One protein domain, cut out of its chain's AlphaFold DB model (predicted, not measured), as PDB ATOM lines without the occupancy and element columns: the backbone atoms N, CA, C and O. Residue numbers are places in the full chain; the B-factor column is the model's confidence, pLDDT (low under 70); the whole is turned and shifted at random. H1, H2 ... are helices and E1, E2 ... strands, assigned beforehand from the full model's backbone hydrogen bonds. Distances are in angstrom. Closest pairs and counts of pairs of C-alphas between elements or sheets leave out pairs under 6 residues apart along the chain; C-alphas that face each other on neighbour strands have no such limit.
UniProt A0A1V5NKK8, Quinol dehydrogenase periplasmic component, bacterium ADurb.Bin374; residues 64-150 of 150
ATOM      1  N   ILE A  64     194.096 135.134 122.017       90.69
ATOM      2  CA  ILE A  64     194.284 136.330 122.856       90.69
ATOM      3  C   ILE A  64     193.196 136.460 123.931       90.69
ATOM      4  O   ILE A  64     193.323 137.269 124.841       90.69
ATOM      5  N   GLY A  65     192.142 135.654 123.821       92.06
ATOM      6  CA  GLY A  65     191.010 135.572 124.734       92.06
ATOM      7  C   GLY A  65     189.998 134.548 124.219       92.06
ATOM      8  O   GLY A  65     190.242 133.870 123.216       92.06
ATOM      9  N   ARG A  66     188.846 134.441 124.876       93.44
ATOM     10  CA  ARG A  66     187.729 133.583 124.457       93.44
ATOM     11  C   ARG A  66     186.418 134.350 124.513       93.44
ATOM     12  O   ARG A  66     186.190 135.130 125.431       93.44
ATOM     13  N   ALA A  67     185.561 134.127 123.524       95.81
ATOM     14  CA  ALA A  67     184.220 134.690 123.529       95.81
ATOM     15  C   ALA A  67     183.342 133.953 124.554       95.81
ATOM     16  O   ALA A  67     183.374 132.725 124.638       95.81
ATOM     17  N   VAL A  68     182.555 134.703 125.318       95.94
ATOM     18  CA  VAL A  68     181.650 134.205 126.357       95.94
ATOM     19  C   VAL A  68     180.291 134.863 126.164       95.94
ATOM     20  O   VAL A  68     180.197 136.082 126.025       95.94
ATOM     21  N   PHE A  69     179.228 134.059 126.133       96.50
ATOM     22  CA  PHE A  69     177.862 134.567 126.024       96.50
ATOM     23  C   PHE A  69     177.334 135.028 127.380       96.50
ATOM     24  O   PHE A  69     177.295 134.255 128.338       96.50
ATOM     25  N   ASP A  70     176.825 136.255 127.424       95.88
ATOM     26  CA  ASP A  70     175.990 136.726 128.519       95.88
ATOM     27  C   ASP A  70     174.540 136.306 128.248       95.88
ATOM     28  O   ASP A  70     173.807 136.943 127.482       95.88
ATOM     29  N   LYS A  71     174.125 135.198 128.867       94.88
ATOM     30  CA  LYS A  71     172.791 134.608 128.673       94.88
ATOM     31  C   LYS A  71     171.651 135.536 129.114       94.88
ATOM     32  O   LYS A  71     170.529 135.351 128.659       94.88
ATOM     33  N   ASN A  72     171.931 136.555 129.930       95.00
ATOM     34  CA  ASN A  72     170.924 137.530 130.355       95.00
ATOM     35  C   ASN A  72     170.632 138.592 129.288       95.00
ATOM     36  O   ASN A  72     169.580 139.230 129.329       95.00
ATOM     37  N   PHE A  73     171.550 138.800 128.339       95.19
ATOM     38  CA  PHE A  73     171.428 139.832 127.304       95.19
ATOM     39  C   PHE A  73     171.302 139.255 125.897       95.19
ATOM     40  O   PHE A  73     170.589 139.825 125.074       95.19
ATOM     41  N   CYS A  74     171.967 138.134 125.616       96.81
ATOM     42  CA  CYS A  74     171.978 137.513 124.298       96.81
ATOM     43  C   CYS A  74     170.558 137.190 123.805       96.81
ATOM     44  O   CYS A  74     169.779 136.559 124.518       96.81
ATOM     45  N   ILE A  75     170.233 137.614 122.578       95.81
ATOM     46  CA  ILE A  75     168.876 137.558 122.006       95.81
ATOM     47  C   ILE A  75     168.303 136.124 122.019       95.81
ATOM     48  O   ILE A  75     167.240 135.946 122.617       95.81
ATOM     49  N   PRO A  76     169.007 135.091 121.506       95.81
ATOM     50  CA  PRO A  76     168.539 133.707 121.589       95.81
ATOM     51  C   PRO A  76     168.264 133.229 123.013       95.81
ATOM     52  O   PRO A  76     167.240 132.604 123.256       95.81
ATOM     53  N   TYR A  77     169.138 133.559 123.971       95.38
ATOM     54  CA  TYR A  77     169.005 133.103 125.358       95.38
ATOM     55  C   TYR A  77     167.906 133.830 126.136       95.38
ATOM     56  O   TYR A  77     167.217 133.212 126.939       95.38
ATOM     57  N   ARG A  78     167.753 135.136 125.915       94.44
ATOM     58  CA  ARG A  78     166.832 135.984 126.676       94.44
ATOM     59  C   ARG A  78     165.426 136.005 126.086       94.44
ATOM     60  O   ARG A  78     164.458 136.119 126.829       94.44
ATOM     61  N   ARG A  79     165.327 135.999 124.756       92.94
ATOM     62  CA  ARG A  79     164.078 136.246 124.023       92.94
ATOM     63  C   ARG A  79     163.601 135.054 123.209       92.94
ATOM     64  O   ARG A  79     162.511 135.134 122.673       92.94
ATOM     65  N   ASN A  80     164.367 133.965 123.101       94.25
ATOM     66  CA  ASN A  80     164.012 132.835 122.232       94.25
ATOM     67  C   ASN A  80     163.736 133.298 120.782       94.25
ATOM     68  O   ASN A  80     162.769 132.898 120.132       94.25
ATOM     69  N   GLU A  81     164.593 134.191 120.287       93.44
ATOM     70  CA  GLU A  81     164.587 134.708 118.919       93.44
ATOM     71  C   GLU A  81     165.903 134.338 118.228       93.44
ATOM     72  O   GLU A  81     166.970 134.380 118.845       93.44
ATOM     73  N   ASP A  82     165.844 134.001 116.939       94.19
ATOM     74  CA  ASP A  82     167.041 133.663 116.173       94.19
ATOM     75  C   ASP A  82     167.936 134.893 115.955       94.19
ATOM     76  O   ASP A  82     167.492 135.959 115.534       94.19
ATOM     77  N   CYS A  83     169.236 134.723 116.199       95.75
ATOM     78  CA  CYS A  83     170.263 135.712 115.886       95.75
ATOM     79  C   CYS A  83     171.535 134.987 115.442       95.75
ATOM     80  O   CYS A  83     172.142 134.260 116.232       95.75
ATOM     81  N   LEU A  84     171.937 135.187 114.183       96.06
ATOM     82  CA  LEU A  84     173.026 134.432 113.541       96.06
ATOM     83  C   LEU A  84     174.343 135.210 113.407       96.06
ATOM     84  O   LEU A  84     175.384 134.633 113.098       96.06
ATOM     85  N   VAL A  85     174.311 136.498 113.753       97.38
ATOM     86  CA  VAL A  85     175.382 137.490 113.551       97.38
ATOM     87  C   VAL A  85     176.766 136.994 113.992       97.38
ATOM     88  O   VAL A  85     177.773 137.258 113.339       97.38
ATOM     89  N   CYS A  86     176.838 136.270 115.111       96.56
ATOM     90  CA  CYS A  86     178.109 135.809 115.672       96.56
ATOM     91  C   CYS A  86     178.811 134.750 114.802       96.56
ATOM     92  O   CYS A  86     180.035 134.784 114.686       96.56
ATOM     93  N   GLU A  87     178.065 133.816 114.204       97.06
ATOM     94  CA  GLU A  87     178.613 132.788 113.306       97.06
ATOM     95  C   GLU A  87     178.946 133.390 111.937       97.06
ATOM     96  O   GLU A  87     180.039 133.172 111.405       97.06
ATOM     97  N   GLU A  88     178.044 134.216 111.397       96.69
ATOM     98  CA  GLU A  88     178.207 134.868 110.092       96.69
ATOM     99  C   GLU A  88     179.517 135.661 110.029       96.69
ATOM    100  O   GLU A  88     180.318 135.480 109.109       96.69
ATOM    101  N   HIS A  89     179.799 136.448 111.070       96.38
ATOM    102  CA  HIS A  89     181.003 137.270 111.145       96.38
ATOM    103  C   HIS A  89     182.231 136.577 111.744       96.38
ATOM    104  O   HIS A  89     183.295 137.193 111.812       96.38
ATOM    105  N   CYS A  90     182.138 135.321 112.190       96.81
ATOM    106  CA  CYS A  90     183.316 134.623 112.695       96.81
ATOM    107  C   CYS A  90     184.327 134.423 111.546       96.81
ATOM    108  O   CYS A  90     183.979 133.784 110.549       96.81
ATOM    109  N   PRO A  91     185.567 134.939 111.660       95.25
ATOM    110  CA  PRO A  91     186.544 134.879 110.572       95.25
ATOM    111  C   PRO A  91     187.276 133.533 110.499       95.25
ATOM    112  O   PRO A  91     187.975 133.264 109.529       95.25
ATOM    113  N   VAL A  92     187.151 132.697 111.535       95.25
ATOM    114  CA  VAL A  92     187.766 131.367 111.576       95.25
ATOM    115  C   VAL A  92     187.078 130.481 110.528       95.25
ATOM    116  O   VAL A  92     185.846 130.426 110.555       95.25
ATOM    117  N   PRO A  93     187.824 129.768 109.656       92.81
ATOM    118  CA  PRO A  93     187.245 128.970 108.570       92.81
ATOM    119  C   PRO A  93     186.138 128.007 109.022       92.81
ATOM    120  O   PRO A  93     185.032 128.058 108.493       92.81
ATOM    121  N   ASP A  94     186.391 127.223 110.078       94.12
ATOM    122  CA  ASP A  94     185.446 126.225 110.613       94.12
ATOM    123  C   ASP A  94     184.430 126.777 111.625       94.12
ATOM    124  O   ASP A  94     183.719 126.002 112.278       94.12
ATOM    125  N   LYS A  95     184.375 128.111 111.759       95.75
ATOM    126  CA  LYS A  95     183.504 128.875 112.662       95.75
ATOM    127  C   LYS A  95     183.641 128.465 114.134       95.75
ATOM    128  O   LYS A  95     183.143 127.444 114.598       95.75
ATOM    129  N   ALA A  96     184.250 129.349 114.925       96.56
ATOM    130  CA  ALA A  96     184.400 129.152 116.368       96.56
ATOM    131  C   ALA A  96     183.088 129.312 117.164       96.56
ATOM    132  O   ALA A  96     183.064 129.040 118.362       96.56
ATOM    133  N   ILE A  97     182.015 129.788 116.530       96.94
ATOM    134  CA  ILE A  97     180.687 129.938 117.130       96.94
ATOM    135  C   ILE A  97     179.719 129.135 116.274       96.94
ATOM    136  O   ILE A  97     179.697 129.319 115.061       96.94
ATOM    137  N   ARG A  98     178.954 128.251 116.912       96.75
ATOM    138  CA  ARG A  98     178.004 127.333 116.271       96.75
ATOM    139  C   ARG A  98     176.663 127.390 116.983       96.75
ATOM    140  O   ARG A  98     176.557 127.976 118.059       96.75
ATOM    141  N   PHE A  99     175.654 126.749 116.403       96.81
ATOM    142  CA  PHE A  99     174.303 126.725 116.949       96.81
ATOM    143  C   PHE A  99     173.849 125.330 117.350       96.81
ATOM    144  O   PHE A  99     174.055 124.354 116.632       96.81
ATOM    145  N   GLU A 100     173.162 125.265 118.481       95.88
ATOM    146  CA  GLU A 100     172.342 124.133 118.882       95.88
ATOM    147  C   GLU A 100     170.871 124.507 118.692       95.88
ATOM    148  O   GLU A 100     170.457 125.614 119.036       95.88
ATOM    149  N   ARG A 101     170.067 123.602 118.129       95.31
ATOM    150  CA  ARG A 101     168.632 123.835 117.949       95.31
ATOM    151  C   ARG A 101     167.875 123.258 119.134       95.31
ATOM    152  O   ARG A 101     167.992 122.066 119.398       95.31
ATOM    153  N   ARG A 102     167.076 124.083 119.806       94.00
ATOM    154  CA  ARG A 102     166.220 123.654 120.920       94.00
ATOM    155  C   ARG A 102     164.807 124.175 120.715       94.00
ATOM    156  O   ARG A 102     164.629 125.262 120.169       94.00
ATOM    157  N   GLU A 103     163.819 123.403 121.145       94.50
ATOM    158  CA  GLU A 103     162.438 123.880 121.171       94.50
ATOM    159  C   GLU A 103     162.294 124.934 122.272       94.50
ATOM    160  O   GLU A 103     162.708 124.715 123.413       94.50
ATOM    161  N   ALA A 104     161.723 126.084 121.924       92.06
ATOM    162  CA  ALA A 104     161.410 127.133 122.877       92.06
ATOM    163  C   ALA A 104     160.135 127.872 122.468       92.06
ATOM    164  O   ALA A 104     159.760 127.918 121.292       92.06
ATOM    165  N   THR A 105     159.473 128.468 123.456       91.38
ATOM    166  CA  THR A 105     158.360 129.384 123.215       91.38
ATOM    167  C   THR A 105     158.931 130.748 122.850       91.38
ATOM    168  O   THR A 105     159.627 131.373 123.658       91.38
ATOM    169  N   ALA A 106     158.671 131.185 121.624       86.31
ATOM    170  CA  ALA A 106     159.041 132.503 121.139       86.31
ATOM    171  C   ALA A 106     158.161 133.595 121.783       86.31
ATOM    172  O   ALA A 106     157.125 133.286 122.379       86.31
ATOM    173  N   PRO A 107     158.538 134.883 121.679       82.94
ATOM    174  CA  PRO A 107     157.789 135.980 122.303       82.94
ATOM    175  C   PRO A 107     156.352 136.136 121.795       82.94
ATOM    176  O   PRO A 107     155.520 136.716 122.483       82.94
ATOM    177  N   ASP A 108     156.059 135.612 120.606       87.50
ATOM    178  CA  ASP A 108     154.723 135.569 120.003       87.50
ATOM    179  C   ASP A 108     153.840 134.425 120.547       87.50
ATOM    180  O   ASP A 108     152.701 134.261 120.115       87.50
ATOM    181  N   GLY A 109     154.348 133.627 121.493       87.06
ATOM    182  CA  GLY A 109     153.654 132.481 122.082       87.06
ATOM    183  C   GLY A 109     153.744 131.197 121.254       87.06
ATOM    184  O   GLY A 109     153.265 130.152 121.700       87.06
ATOM    185  N   THR A 110     154.379 131.230 120.079       90.19
ATOM    186  CA  THR A 110     154.557 130.042 119.239       90.19
ATOM    187  C   THR A 110     155.695 129.165 119.758       90.19
ATOM    188  O   THR A 110     156.729 129.652 120.218       90.19
ATOM    189  N   LYS A 111     155.524 127.841 119.680       92.62
ATOM    190  CA  LYS A 111     156.619 126.890 119.897       92.62
ATOM    191  C   LYS A 111     157.355 126.684 118.585       92.62
ATOM    192  O   LYS A 111     156.755 126.254 117.601       92.62
ATOM    193  N   ARG A 112     158.651 126.981 118.570       92.69
ATOM    194  CA  ARG A 112     159.505 126.772 117.398       92.69
ATOM    195  C   ARG A 112     160.917 126.385 117.814       92.69
ATOM    196  O   ARG A 112     161.331 126.582 118.955       92.69
ATOM    197  N   MET A 113     161.659 125.824 116.865       94.19
ATOM    198  CA  MET A 113     163.068 125.494 117.059       94.19
ATOM    199  C   MET A 113     163.907 126.765 116.946       94.19
ATOM    200  O   MET A 113     164.001 127.339 115.865       94.19
ATOM    201  N   ILE A 114     164.527 127.176 118.051       94.38
ATOM    202  CA  ILE A 114     165.419 128.337 118.121       94.38
ATOM    203  C   ILE A 114     166.870 127.873 118.096       94.38
ATOM    204  O   ILE A 114     167.226 126.839 118.672       94.38
ATOM    205  N   LYS A 115     167.724 128.647 117.426       95.94
ATOM    206  CA  LYS A 115     169.168 128.416 117.356       95.94
ATOM    207  C   LYS A 115     169.884 129.131 118.505       95.94
ATOM    208  O   LYS A 115     170.073 130.346 118.482       95.94
ATOM    209  N   TYR A 116     170.349 128.368 119.489       96.50
ATOM    210  CA  TYR A 116     171.146 128.874 120.607       96.50
ATOM    211  C   TYR A 116     172.638 128.809 120.275       96.50
ATOM    212  O   TYR A 116     173.151 127.721 120.000       96.50
ATOM    213  N   PRO A 117     173.360 129.943 120.294       97.12
ATOM    214  CA  PRO A 117     174.770 129.949 119.958       97.12
ATOM    215  C   PRO A 117     175.631 129.442 121.119       97.12
ATOM    216  O   PRO A 117     175.384 129.762 122.286       97.12
ATOM    217  N   TYR A 118     176.693 128.714 120.794       96.56
ATOM    218  CA  TYR A 118     177.741 128.296 121.722       96.56
ATOM    219  C   TYR A 118     179.125 128.467 121.088       96.56
ATOM    220  O   TYR A 118     179.272 128.515 119.865       96.56
ATOM    221  N   VAL A 119     180.150 128.598 121.931       96.38
ATOM    222  CA  VAL A 119     181.537 128.812 121.500       96.38
ATOM    223  C   VAL A 119     182.294 127.489 121.543       96.38
ATOM    224  O   VAL A 119     182.309 126.814 122.569       96.38
ATOM    225  N   VAL A 120     182.957 127.140 120.442       95.44
ATOM    226  CA  VAL A 120     183.915 126.032 120.378       95.44
ATOM    227  C   VAL A 120     185.263 126.553 120.879       95.44
ATOM    228  O   VAL A 120     185.978 127.264 120.168       95.44
ATOM    229  N   ALA A 121     185.585 126.251 122.138       89.19
ATOM    230  CA  ALA A 121     186.673 126.893 122.883       89.19
ATOM    231  C   ALA A 121     188.065 126.750 122.239       89.19
ATOM    232  O   ALA A 121     188.889 127.654 122.392       89.19
ATOM    233  N   ASP A 122     188.306 125.656 121.515       90.62
ATOM    234  CA  ASP A 122     189.595 125.361 120.870       90.62
ATOM    235  C   ASP A 122     189.789 126.099 119.542       90.62
ATOM    236  O   ASP A 122     190.913 126.287 119.087       90.62
ATOM    237  N   MET A 123     188.698 126.560 118.928       93.75
ATOM    238  CA  MET A 123     188.730 127.317 117.672       93.75
ATOM    239  C   MET A 123     188.687 128.830 117.911       93.75
ATOM    240  O   MET A 123     189.024 129.622 117.032       93.75
ATOM    241  N   CYS A 124     188.228 129.262 119.088       95.06
ATOM    242  CA  CYS A 124     188.079 130.675 119.399       95.06
ATOM    243  C   CYS A 124     189.435 131.321 119.698       95.06
ATOM    244  O   CYS A 124     190.050 131.052 120.726       95.06
ATOM    245  N   ILE A 125     189.858 132.247 118.835       94.31
ATOM    246  CA  ILE A 125     191.089 133.028 119.038       94.31
ATOM    247  C   ILE A 125     190.879 134.320 119.845       94.31
ATOM    248  O   ILE A 125     191.836 135.051 120.079       94.31
ATOM    249  N   GLY A 126     189.638 134.651 120.221       95.06
ATOM    250  CA  GLY A 126     189.333 135.878 120.967       95.06
ATOM    251  C   GLY A 126     189.386 137.167 120.141       95.06
ATOM    252  O   GLY A 126     189.712 138.220 120.674       95.06
ATOM    253  N   CYS A 127     189.073 137.117 118.840       94.56
ATOM    254  CA  CYS A 127     189.191 138.287 117.956       94.56
ATOM    255  C   CYS A 127     188.221 139.447 118.263       94.56
ATOM    256  O   CYS A 127     188.470 140.569 117.831       94.56
ATOM    257  N   GLY A 128     187.111 139.194 118.965       95.31
ATOM    258  CA  GLY A 128     186.148 140.228 119.368       95.31
ATOM    259  C   GLY A 128     185.160 140.701 118.300       95.31
ATOM    260  O   GLY A 128     184.292 141.508 118.613       95.31
ATOM    261  N   ILE A 129     185.202 140.175 117.068       95.94
ATOM    262  CA  ILE A 129     184.255 140.566 116.004       95.94
ATOM    263  C   ILE A 129     182.797 140.330 116.426       95.94
ATOM    264  O   ILE A 129     181.933 141.165 116.174       95.94
ATOM    265  N   CYS A 130     182.524 139.223 117.114       96.81
ATOM    266  CA  CYS A 130     181.196 138.892 117.627       96.81
ATOM    267  C   CYS A 130     180.667 139.912 118.654       96.81
ATOM    268  O   CYS A 130     179.474 140.202 118.669       96.81
ATOM    269  N   GLU A 131     181.542 140.484 119.485       96.44
ATOM    270  CA  GLU A 131     181.189 141.533 120.450       96.44
ATOM    271  C   GLU A 131     180.945 142.873 119.740       96.44
ATOM    272  O   GLU A 131     179.946 143.553 120.003       96.44
ATOM    273  N   ASN A 132     181.818 143.217 118.785       95.75
ATOM    274  CA  ASN A 132     181.713 144.434 117.981       95.75
ATOM    275  C   ASN A 132     180.428 144.473 117.145       95.75
ATOM    276  O   ASN A 132     179.755 145.500 117.090       95.75
ATOM    277  N   LYS A 133     180.088 143.358 116.491       96.12
ATOM    278  CA  LYS A 133     178.924 143.246 115.600       96.12
ATOM    279  C   LYS A 133     177.629 142.909 116.326       96.12
ATOM    280  O   LYS A 133     176.586 142.849 115.685       96.12
ATOM    281  N   CYS A 134     177.664 142.714 117.644       96.88
ATOM    282  CA  CYS A 134     176.465 142.415 118.413       96.88
ATOM    283  C   CYS A 134     175.410 143.530 118.224       96.88
ATOM    284  O   CYS A 134     175.700 144.683 118.563       96.88
ATOM    285  N   PRO A 135     174.191 143.202 117.747       96.44
ATOM    286  CA  PRO A 135     173.180 144.193 117.358       96.44
ATOM    287  C   PRO A 135     172.523 144.906 118.546       96.44
ATOM    288  O   PRO A 135     171.764 145.854 118.363       96.44
ATOM    289  N   LEU A 136     172.783 144.459 119.778       95.44
ATOM    290  CA  LEU A 136     172.290 145.142 120.969       95.44
ATOM    291  C   LEU A 136     172.952 146.523 121.072       95.44
ATOM    292  O   LEU A 136     174.174 146.585 120.980       95.44
ATOM    293  N   PRO A 137     172.205 147.620 121.298       88.75
ATOM    294  CA  PRO A 137     172.759 148.978 121.272       88.75
ATOM    295  C   PRO A 137     173.684 149.285 122.462       88.75
ATOM    296  O   PRO A 137     174.630 150.057 122.325       88.75
ATOM    297  N   GLY A 138     173.448 148.653 123.614       89.12
ATOM    298  CA  GLY A 138     174.229 148.844 124.838       89.12
ATOM    299  C   GLY A 138     175.201 147.698 125.107       89.12
ATOM    300  O   GLY A 138     176.101 147.418 124.316       89.12
ATOM    301  N   ARG A 139     175.008 147.032 126.252       91.94
ATOM    302  CA  ARG A 139     175.802 145.868 126.657       91.94
ATOM    303  C   ARG A 139     175.620 144.725 125.643       91.94
ATOM    304  O   ARG A 139     174.477 144.334 125.387       91.94
ATOM    305  N   PRO A 140     176.708 144.190 125.064       95.12
ATOM    306  CA  PRO A 140     176.616 143.097 124.110       95.12
ATOM    307  C   PRO A 140     176.223 141.792 124.818       95.12
ATOM    308  O   PRO A 140     176.535 141.574 125.986       95.12
ATOM    309  N   GLY A 141     175.546 140.901 124.092       96.31
ATOM    310  CA  GLY A 141     175.171 139.567 124.579       96.31
ATOM    311  C   GLY A 141     176.318 138.556 124.541       96.31
ATOM    312  O   GLY A 141     176.140 137.399 124.909       96.31
ATOM    313  N   ILE A 142     177.485 138.976 124.061       96.62
ATOM    314  CA  ILE A 142     178.713 138.196 123.986       96.62
ATOM    315  C   ILE A 142     179.888 139.143 124.205       96.62
ATOM    316  O   ILE A 142     179.877 140.251 123.673       96.62
ATOM    317  N   PHE A 143     180.884 138.718 124.972       95.25
ATOM    318  CA  PHE A 143     182.089 139.502 125.231       95.25
ATOM    319  C   PHE A 143     183.335 138.618 125.203       95.25
ATOM    320  O   PHE A 143     183.240 137.402 125.373       95.25
ATOM    321  N   VAL A 144     184.506 139.204 124.963       94.62
ATOM    322  CA  VAL A 144     185.781 138.476 125.040       94.62
ATOM    323  C   VAL A 144     186.352 138.567 126.450       94.62
ATOM    324  O   VAL A 144     186.558 139.655 126.976       94.62
ATOM    325  N   SER A 145     186.633 137.411 127.051       90.88
ATOM    326  CA  SER A 145     187.315 137.291 128.339       90.88
ATOM    327  C   SER A 145     188.738 136.762 128.159       90.88
ATOM    328  O   SER A 145     189.007 135.944 127.275       90.88
ATOM    329  N   ASN A 146     189.642 137.201 129.035       80.62
ATOM    330  CA  ASN A 146     191.012 136.688 129.133       80.62
ATOM    331  C   ASN A 146     191.103 135.419 129.997       80.62
ATOM    332  O   ASN A 146     192.186 134.844 130.138       80.62
ATOM    333  N   GLU A 147     189.990 134.968 130.582       63.88
ATOM    334  CA  GLU A 147     189.953 133.728 131.349       63.88
ATOM    335  C   GLU A 147     190.262 132.536 130.441       63.88
ATOM    336  O   GLU A 147     189.508 132.155 129.539       63.88
ATOM    337  N   ARG A 148     191.409 131.909 130.702       49.94
ATOM    338  CA  ARG A 148     191.689 130.567 130.203       49.94
ATOM    339  C   ARG A 148     190.674 129.654 130.876       49.94
ATOM    340  O   ARG A 148     190.783 129.459 132.082       49.94
ATOM    341  N   ALA A 149     189.685 129.159 130.124       41.78
ATOM    342  CA  ALA A 149     188.827 128.063 130.590       41.78
ATOM    343  C   ALA A 149     189.729 127.011 131.255       41.78
ATOM    344  O   ALA A 149     190.615 126.469 130.587       41.78
ATOM    345  N   ARG A 150     189.592 126.900 132.580       34.00
ATOM    346  CA  ARG A 150     190.267 125.907 133.410       34.00
ATOM    347  C   ARG A 150     189.643 124.547 133.163       34.00
ATOM    348  O   ARG A 150     188.410 124.518 132.948       34.00
TER     349      ARG A 150
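Overview. This is residues 64 to 150 of the 150 residues of the protein "Quinol dehydrogenase periplasmic component" of bacterium ADurb.Bin374 (UniProt A0A1V5NKK8). A long two-stranded hairpin, E2 and E3, runs along one side of the domain, with the small helices H1 and H2 next to it and a short ribbon, E1 and E4, meeting it only where E1 comes near the last residue of E3, Val 119. A short two-stranded ribbon, E1 and E4, sits near the end where E2 begins and E3 ends, small helix H1 packs on E3, and small helices H2 and H3 pack on each other, H2 near the start of E2 and H3 near E4. The printed part has 87 residues, with three named helices and four named strands in the order E1, H1, H2, E2, E3, H3, E4, and both two-stranded sheets, E2 - E3 and E1 - E4, are antiparallel. The class is mixed, helices and strands, with 39 residues, under half, in named elements. The whole is compact, with a radius of gyration of the C-alphas of 13.0 A and spans of 41 by 27 by 25 A.

Arrangement. Start at the hairpin of E2, residues 97 to 105, and E3, residues 111 to 119, which are antiparallel at 154 degrees. Look there for N 98 and O 118, 3.0 A apart, and N 116 and O 100, 2.8 A apart, both within hydrogen-bond range. E2 bends by 62 degrees at residue 102. From E3 go to H1, residues 75 to 79: the closest C-alphas are those of Pro 76 and Tyr 116, 5.6 A apart. For H2, residues 85 to 88, and E2, the closest C-alphas are those of Glu 87 and Ile 97, at 5.2 A. H2 and H3, residues 129 to 132, touch, and their closest C-alphas, of Cys 86 and Cys 130, are 4.8 A apart. Next comes E4, residues 142 to 145, whose C-alpha of Phe 143 is 5.3 A from that of Glu 131 in H3, the closest pair. E4 and E1, residues 66 to 69, are antiparallel at 144 degrees, with N 68 and O 143 within hydrogen-bond range at 2.8 A. The closest C-alphas of E1 and E3 are those of Ala 67 and Val 119, 6.8 A apart. Among the pairs that stay apart are E1 and E2, E3 and E4, and H1 and H2. In H1 every O i to N i+4 pair is within hydrogen-bond range, while H2 and H3 are too short for such a pair.

Along the chain. Find C-alpha 97 at (180.687, 129.938, 117.130); from there E2 runs 23.1 A to C-alpha 105, and E3 returns over 25.0 A from C-alpha 111 to C-alpha 119. E1 begins at C-alpha 66, at (187.729, 133.583, 124.457), and is 10.0 A long. H1 measures 5.4 A, H2 5.2 A and H3 5.0 A. E4 is 9.7 A long and ends at C-alpha 145, at (187.315, 137.291, 128.339).

Size, cuts and confidence. The two C-alphas farthest apart are those of Ile 64 and Gly 109, 40.8 A. The printed part has no cut and no long link. The mean pLDDT of the printed part is 92.0, and residues 147 to 150, up to the chain's last residue, are under 70.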